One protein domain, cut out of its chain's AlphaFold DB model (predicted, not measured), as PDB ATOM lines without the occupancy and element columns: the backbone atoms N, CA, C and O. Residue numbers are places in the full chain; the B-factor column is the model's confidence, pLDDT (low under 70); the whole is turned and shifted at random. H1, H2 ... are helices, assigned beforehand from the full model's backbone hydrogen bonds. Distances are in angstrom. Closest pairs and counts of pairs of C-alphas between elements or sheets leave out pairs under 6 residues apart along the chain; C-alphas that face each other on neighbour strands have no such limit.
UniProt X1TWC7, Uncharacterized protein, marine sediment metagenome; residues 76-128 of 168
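Overview. This is residues 76 to 128 of the 168 residues of an uncharacterized protein of marine sediment metagenome (UniProt X1TWC7). H3 and H2 form a wide V, joined at a corner by a tight link, and short H1 closes part of an open frame with them; the tail, residues 116 to 128, runs back along one side. The printed part has 53 residues, with three named helices in the order H1, H2, H3 and no named strand: all helix. It is compact, with a radius of gyration of the C-alphas of 11.2 A and spans of 31 by 21 by 15 A.

Along the chain. H3, residues 103 to 115, is 17.3 A long and ends at C-alpha 115 (88.788, 208.848, 217.246). H2, residues 91 to 100, is 13.0 A long. H1, residues 78 to 81, begins at C-alpha 78 (90.306, 221.209, 213.735).

Arrangement. H3, with residues 103 to 105 alone, only just touches H2, only at the corner, with 3 pairs of C-alphas within 8 A; the closest, Phe 98 and Ala 104, are 4.8 A apart. They run the same way at a steep tilt of 65 degrees. H1 and H3 are near each other; H1 and H2 are apart. Every O i to N i+4 pair is within hydrogen-bond range in H2, 5 of 9 in H3; H1 is too short for one.

Size, cuts and confidence. The C-alphas farthest apart, Gly 86 and Asp 116, are 31.6 A apart. The printed part has no cut and no long link; residues 83 to 84 have pLDDT under 70.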
ATOM      1  N   PRO A  76      88.465 220.165 218.826       87.38
ATOM      2  CA  PRO A  76      88.733 221.606 218.783       87.38
ATOM      3  C   PRO A  76      89.976 221.994 217.969       87.38
ATOM      4  O   PRO A  76      90.020 223.077 217.381       87.38
ATOM      5  N   GLU A  77      90.960 221.100 217.887       86.62
ATOM      6  CA  GLU A  77      92.192 221.228 217.105       86.62
ATOM      7  C   GLU A  77      91.921 221.402 215.602       86.62
ATOM      8  O   GLU A  77      92.738 222.005 214.904       86.62
ATOM      9  N   GLY A  78      90.751 220.973 215.111       83.62
ATOM     10  CA  GLY A  78      90.306 221.209 213.735       83.62
ATOM     11  C   GLY A  78      90.254 222.692 213.354       83.62
ATOM     12  O   GLY A  78      90.475 223.050 212.198       83.62
ATOM     13  N   GLU A  79      90.042 223.598 214.313       79.38
ATOM     14  CA  GLU A  79      90.132 225.042 214.051       79.38
ATOM     15  C   GLU A  79      91.577 225.471 213.722       79.38
ATOM     16  O   GLU A  79      91.789 226.326 212.865       79.38
ATOM     17  N   LEU A  80      92.580 224.852 214.356       79.19
ATOM     18  CA  LEU A  80      93.997 225.119 214.086       79.19
ATOM     19  C   LEU A  80      94.467 224.445 212.791       79.19
ATOM     20  O   LEU A  80      95.256 225.031 212.046       79.19
ATOM     21  N   GLU A  81      93.969 223.241 212.504       84.00
ATOM     22  CA  GLU A  81      94.259 222.532 211.255       84.00
ATOM     23  C   GLU A  81      93.723 223.291 210.029       84.00
ATOM     24  O   GLU A  81      94.425 223.405 209.024       84.00
ATOM     25  N   GLY A  82      92.532 223.893 210.133       76.31
ATOM     26  CA  GLY A  82      91.868 224.682 209.080       76.31
ATOM     27  C   GLY A  82      92.497 226.047 208.762       76.31
ATOM     28  O   GLY A  82      91.889 226.849 208.047       76.31
ATOM     29  N   ALA A  83      93.717 226.275 209.254       68.88
ATOM     30  CA  ALA A  83      94.527 227.487 209.205       68.88
ATOM     31  C   ALA A  83      94.142 228.587 210.208       68.88
ATOM     32  O   ALA A  83      93.038 229.126 210.226       68.88
ATOM     33  N   VAL A  84      95.151 229.015 210.970       69.56
ATOM     34  CA  VAL A  84      95.089 230.185 211.850       69.56
ATOM     35  C   VAL A  84      95.117 231.461 211.011       69.56
ATOM     36  O   VAL A  84      96.092 231.737 210.303       69.56
ATOM     37  N   LEU A  85      94.066 232.277 211.112       73.94
ATOM     38  CA  LEU A  85      94.014 233.574 210.442       73.94
ATOM     39  C   LEU A  85      95.160 234.481 210.895       73.94
ATOM     40  O   LEU A  85      95.410 234.648 212.086       73.94
ATOM     41  N   GLY A  86      95.864 235.068 209.926       71.94
ATOM     42  CA  GLY A  86      97.058 235.878 210.186       71.94
ATOM     43  C   GLY A  86      98.319 235.070 210.526       71.94
ATOM     44  O   GLY A  86      99.355 235.678 210.783       71.94
ATOM     45  N   GLY A  87      98.244 233.734 210.508       79.69
ATOM     46  CA  GLY A  87      99.368 232.829 210.726       79.69
ATOM     47  C   GLY A  87     100.200 232.593 209.462       79.69
ATOM     48  O   GLY A  87     100.848 233.501 208.943       79.69
ATOM     49  N   LEU A  88     100.211 231.345 208.990       82.94
ATOM     50  CA  LEU A  88     101.027 230.894 207.859       82.94
ATOM     51  C   LEU A  88     100.580 231.584 206.562       82.94
ATOM     52  O   LEU A  88      99.390 231.648 206.256       82.94
ATOM     53  N   LYS A  89     101.540 232.097 205.794       82.25
ATOM     54  CA  LYS A  89     101.310 232.909 204.590       82.25
ATOM     55  C   LYS A  89     101.604 232.155 203.303       82.25
ATOM     56  O   LYS A  89     101.058 232.501 202.259       82.25
ATOM     57  N   THR A  90     102.485 231.158 203.356       86.25
ATOM     58  CA  THR A  90     102.929 230.418 202.168       86.25
ATOM     59  C   THR A  90     102.701 228.917 202.305       86.25
ATOM     60  O   THR A  90     102.744 228.358 203.400       86.25
ATOM     61  N   LEU A  91     102.543 228.234 201.168       85.69
ATOM     62  CA  LEU A  91     102.486 226.769 201.126       85.69
ATOM     63  C   LEU A  91     103.738 226.118 201.731       85.69
ATOM     64  O   LEU A  91     103.652 225.054 202.337       85.69
ATOM     65  N   GLN A  92     104.899 226.762 201.603       89.94
ATOM     66  CA  GLN A  92     106.142 226.266 202.188       89.94
ATOM     67  C   GLN A  92     106.109 226.303 203.720       89.94
ATOM     68  O   GLN A  92     106.580 225.364 204.361       89.94
ATOM     69  N   GLU A  93     105.543 227.354 204.312       88.94
ATOM     70  CA  GLU A  93     105.360 227.454 205.762       88.94
ATOM     71  C   GLU A  93     104.375 226.394 206.268       88.94
ATOM     72  O   GLU A  93     104.682 225.716 207.248       88.94
ATOM     73  N   VAL A  94     103.258 226.181 205.558       88.00
ATOM     74  CA  VAL A  94     102.297 225.097 205.849       88.00
ATOM     75  C   VAL A  94     102.988 223.738 205.807       88.00
ATOM     76  O   VAL A  94     102.981 223.010 206.797       88.00
ATOM     77  N   ASN A  95     103.680 223.423 204.711       89.69
ATOM     78  CA  ASN A  95     104.385 222.150 204.575       89.69
ATOM     79  C   ASN A  95     105.479 221.966 205.636       89.69
ATOM     80  O   ASN A  95     105.677 220.860 206.137       89.69
ATOM     81  N   THR A  96     106.185 223.037 206.003       91.94
ATOM     82  CA  THR A  96     107.208 222.987 207.054       91.94
ATOM     83  C   THR A  96     106.581 222.705 208.416       91.94
ATOM     84  O   THR A  96     107.094 221.859 209.147       91.94
ATOM     85  N   LEU A  97     105.474 223.364 208.761       89.75
ATOM     86  CA  LEU A  97     104.792 223.124 210.030       89.75
ATOM     87  C   LEU A  97     104.308 221.669 210.129       89.75
ATOM     88  O   LEU A  97     104.682 220.961 211.066       89.75
ATOM     89  N   PHE A  98     103.542 221.223 209.130       90.81
ATOM     90  CA  PHE A  98     102.926 219.894 209.102       90.81
ATOM     91  C   PHE A  98     103.976 218.787 209.095       90.81
ATOM     92  O   PHE A  98     103.949 217.909 209.954       90.81
ATOM     93  N   TRP A  99     104.950 218.865 208.191       92.12
ATOM     94  CA  TRP A  99     105.808 217.720 207.884       92.12
ATOM     95  C   TRP A  99     107.234 217.822 208.424       92.12
ATOM     96  O   TRP A  99     107.976 216.844 208.362       92.12
ATOM     97  N   LYS A 100     107.663 218.993 208.915       94.62
ATOM     98  CA  LYS A 100     109.028 219.205 209.447       94.62
ATOM     99  C   LYS A 100     109.060 219.674 210.897       94.62
ATOM    100  O   LYS A 100     110.109 219.577 211.526       94.62
ATOM    101  N   ARG A 101     107.953 220.196 211.429       94.50
ATOM    102  CA  ARG A 101     107.852 220.688 212.813       94.50
ATOM    103  C   ARG A 101     106.879 219.881 213.678       94.50
ATOM    104  O   ARG A 101     106.613 220.290 214.798       94.50
ATOM    105  N   GLY A 102     106.409 218.733 213.186       92.69
ATOM    106  CA  GLY A 102     105.696 217.730 213.983       92.69
ATOM    107  C   GLY A 102     104.185 217.923 214.083       92.69
ATOM    108  O   GLY A 102     103.538 217.165 214.796       92.69
ATOM    109  N   TRP A 103     103.592 218.888 213.371       91.50
ATOM    110  CA  TRP A 103     102.146 219.108 213.471       91.50
ATOM    111  C   TRP A 103     101.326 217.927 212.928       91.50
ATOM    112  O   TRP A 103     100.355 217.532 213.562       91.50
ATOM    113  N   ALA A 104     101.751 217.274 211.839       93.19
ATOM    114  CA  ALA A 104     101.069 216.073 211.348       93.19
ATOM    115  C   ALA A 104     101.137 214.898 212.343       93.19
ATOM    116  O   ALA A 104     100.197 214.109 212.421       93.19
ATOM    117  N   ASP A 105     102.219 214.785 213.116       95.19
ATOM    118  CA  ASP A 105     102.353 213.734 214.129       95.19
ATOM    119  C   ASP A 105     101.450 214.007 215.337       95.19
ATOM    120  O   ASP A 105     100.849 213.076 215.867       95.19
ATOM    121  N   ILE A 106     101.291 215.275 215.728       94.19
ATOM    122  CA  ILE A 106     100.313 215.685 216.745       94.19
ATOM    123  C   ILE A 106      98.898 215.351 216.266       94.19
ATOM    124  O   ILE A 106      98.167 214.666 216.975       94.19
ATOM    125  N   LEU A 107      98.533 215.735 215.035       94.19
ATOM    126  CA  LEU A 107      97.224 215.392 214.469       94.19
ATOM    127  C   LEU A 107      96.993 213.875 214.491       94.19
ATOM    128  O   LEU A 107      95.960 213.416 214.970       94.19
ATOM    129  N   ARG A 108      97.966 213.073 214.044       96.19
ATOM    130  CA  ARG A 108      97.846 211.607 214.059       96.19
ATOM    131  C   ARG A 108      97.618 211.052 215.458       96.19
ATOM    132  O   ARG A 108      96.684 210.280 215.641       96.19
ATOM    133  N   ASN A 109      98.470 211.412 216.412       96.06
ATOM    134  CA  ASN A 109      98.525 210.733 217.705       96.06
ATOM    135  C   ASN A 109      97.518 211.282 218.719       96.06
ATOM    136  O   ASN A 109      96.998 210.523 219.532       96.06
ATOM    137  N   GLU A 110      97.263 212.588 218.687       94.12
ATOM    138  CA  GLU A 110      96.496 213.284 219.724       94.12
ATOM    139  C   GLU A 110      95.074 213.629 219.273       94.12
ATOM    140  O   GLU A 110      94.193 213.750 220.118       94.12
ATOM    141  N   VAL A 111      94.828 213.735 217.961       93.38
ATOM    142  CA  VAL A 111      93.517 214.135 217.421       93.38
ATOM    143  C   VAL A 111      92.801 212.967 216.752       93.38
ATOM    144  O   VAL A 111      91.701 212.599 217.153       93.38
ATOM    145  N   TYR A 112      93.418 212.353 215.741       95.81
ATOM    146  CA  TYR A 112      92.760 211.348 214.906       95.81
ATOM    147  C   TYR A 112      92.775 209.946 215.535       95.81
ATOM    148  O   TYR A 112      91.734 209.289 215.554       95.81
ATOM    149  N   ALA A 113      93.895 209.494 216.115       96.75
ATOM    150  CA  ALA A 113      93.984 208.155 216.710       96.75
ATOM    151  C   ALA A 113      92.974 207.897 217.852       96.75
ATOM    152  O   ALA A 113      92.364 206.827 217.852       96.75
ATOM    153  N   PRO A 114      92.704 208.835 218.789       95.44
ATOM    154  CA  PRO A 114      91.658 208.649 219.806       95.44
ATOM    155  C   PRO A 114      90.243 208.507 219.229       95.44
ATOM    156  O   PRO A 114      89.334 208.046 219.920       95.44
ATOM    157  N   LEU A 115      90.050 208.916 217.974       95.12
ATOM    158  CA  LEU A 115      88.788 208.848 217.246       95.12
ATOM    159  C   LEU A 115      88.703 207.624 216.323       95.12
ATOM    160  O   LEU A 115      87.739 207.542 215.568       95.12
ATOM    161  N   ASP A 116      89.674 206.706 216.409       96.00
ATOM    162  CA  ASP A 116      89.850 205.545 215.523       96.00
ATOM    163  C   ASP A 116      90.011 205.936 214.045       96.00
ATOM    164  O   ASP A 116      89.576 205.248 213.125       96.00
ATOM    165  N   LEU A 117      90.643 207.088 213.812       96.94
ATOM    166  CA  LEU A 117      90.946 207.610 212.487       96.94
ATOM    167  C   LEU A 117      92.457 207.752 212.302       96.94
ATOM    168  O   LEU A 117      93.220 207.909 213.255       96.94
ATOM    169  N   TYR A 118      92.898 207.759 211.046       97.00
ATOM    170  CA  TYR A 118      94.295 207.999 210.701       97.00
ATOM    171  C   TYR A 118      94.437 209.187 209.752       97.00
ATOM    172  O   TYR A 118      93.824 209.236 208.688       97.00
ATOM    173  N   TYR A 119      95.296 210.136 210.122       95.62
ATOM    174  CA  TYR A 119      95.555 211.322 209.317       95.62
ATOM    175  C   TYR A 119      96.558 211.036 208.189       95.62
ATOM    176  O   TYR A 119      97.753 210.801 208.424       95.62
ATOM    177  N   LEU A 120      96.077 211.081 206.944       94.88
ATOM    178  CA  LEU A 120      96.899 210.862 205.751       94.88
ATOM    179  C   LEU A 120      97.714 212.106 205.379       94.88
ATOM    180  O   LEU A 120      98.915 211.995 205.131       94.88
ATOM    181  N   GLY A 121      97.084 213.279 205.394       91.69
ATOM    182  CA  GLY A 121      97.699 214.549 205.026       91.69
ATOM    183  C   GLY A 121      96.666 215.641 204.770       91.69
ATOM    184  O   GLY A 121      95.466 215.411 204.894       91.69
ATOM    185  N   ASN A 122      97.147 216.828 204.401       88.38
ATOM    186  CA  ASN A 122      96.318 217.980 204.068       88.38
ATOM    187  C   ASN A 122      96.305 218.253 202.562       88.38
ATOM    188  O   ASN A 122      97.330 218.140 201.889       88.38
ATOM    189  N   VAL A 123      95.171 218.751 202.070       87.75
ATOM    190  CA  VAL A 123      95.093 219.461 200.791       87.75
ATOM    191  C   VAL A 123      95.202 220.958 201.081       87.75
ATOM    192  O   VAL A 123      94.346 221.500 201.783       87.75
ATOM    193  N   PRO A 124      96.255 221.652 200.614       78.94
ATOM    194  CA  PRO A 124      96.389 223.074 200.880       78.94
ATOM    195  C   PRO A 124      95.270 223.884 200.221       78.94
ATOM    196  O   PRO A 124      95.011 223.750 199.028       78.94
ATOM    197  N   PHE A 125      94.655 224.774 200.995       78.19
ATOM    198  CA  PHE A 125      93.638 225.701 200.516       78.19
ATOM    199  C   PHE A 125      94.238 227.094 200.302       78.19
ATOM    200  O   PHE A 125      95.046 227.577 201.101       78.19
ATOM    201  N   GLY A 126      93.843 227.760 199.215       71.75
ATOM    202  CA  GLY A 126      94.231 229.148 198.966       71.75
ATOM    203  C   GLY A 126      93.628 230.087 200.016       71.75
ATOM    204  O   GLY A 126      92.469 229.948 200.369       71.75
ATOM    205  N   GLY A 127      94.391 231.059 200.521       75.81
ATOM    206  CA  GLY A 127      93.928 231.936 201.606       75.81
ATOM    207  C   GLY A 127      92.579 232.630 201.346       75.81
ATOM    208  O   GLY A 127      92.191 232.891 200.204       75.81
ATOM    209  N   TYR A 128      91.877 232.969 202.430       80.62
ATOM    210  CA  TYR A 128      90.564 233.606 202.368       80.62
ATOM    211  C   TYR A 128      90.612 234.987 201.709       80.62
ATOM    212  O   TYR A 128      91.517 235.789 201.947       80.62
TER     213      TYR A 128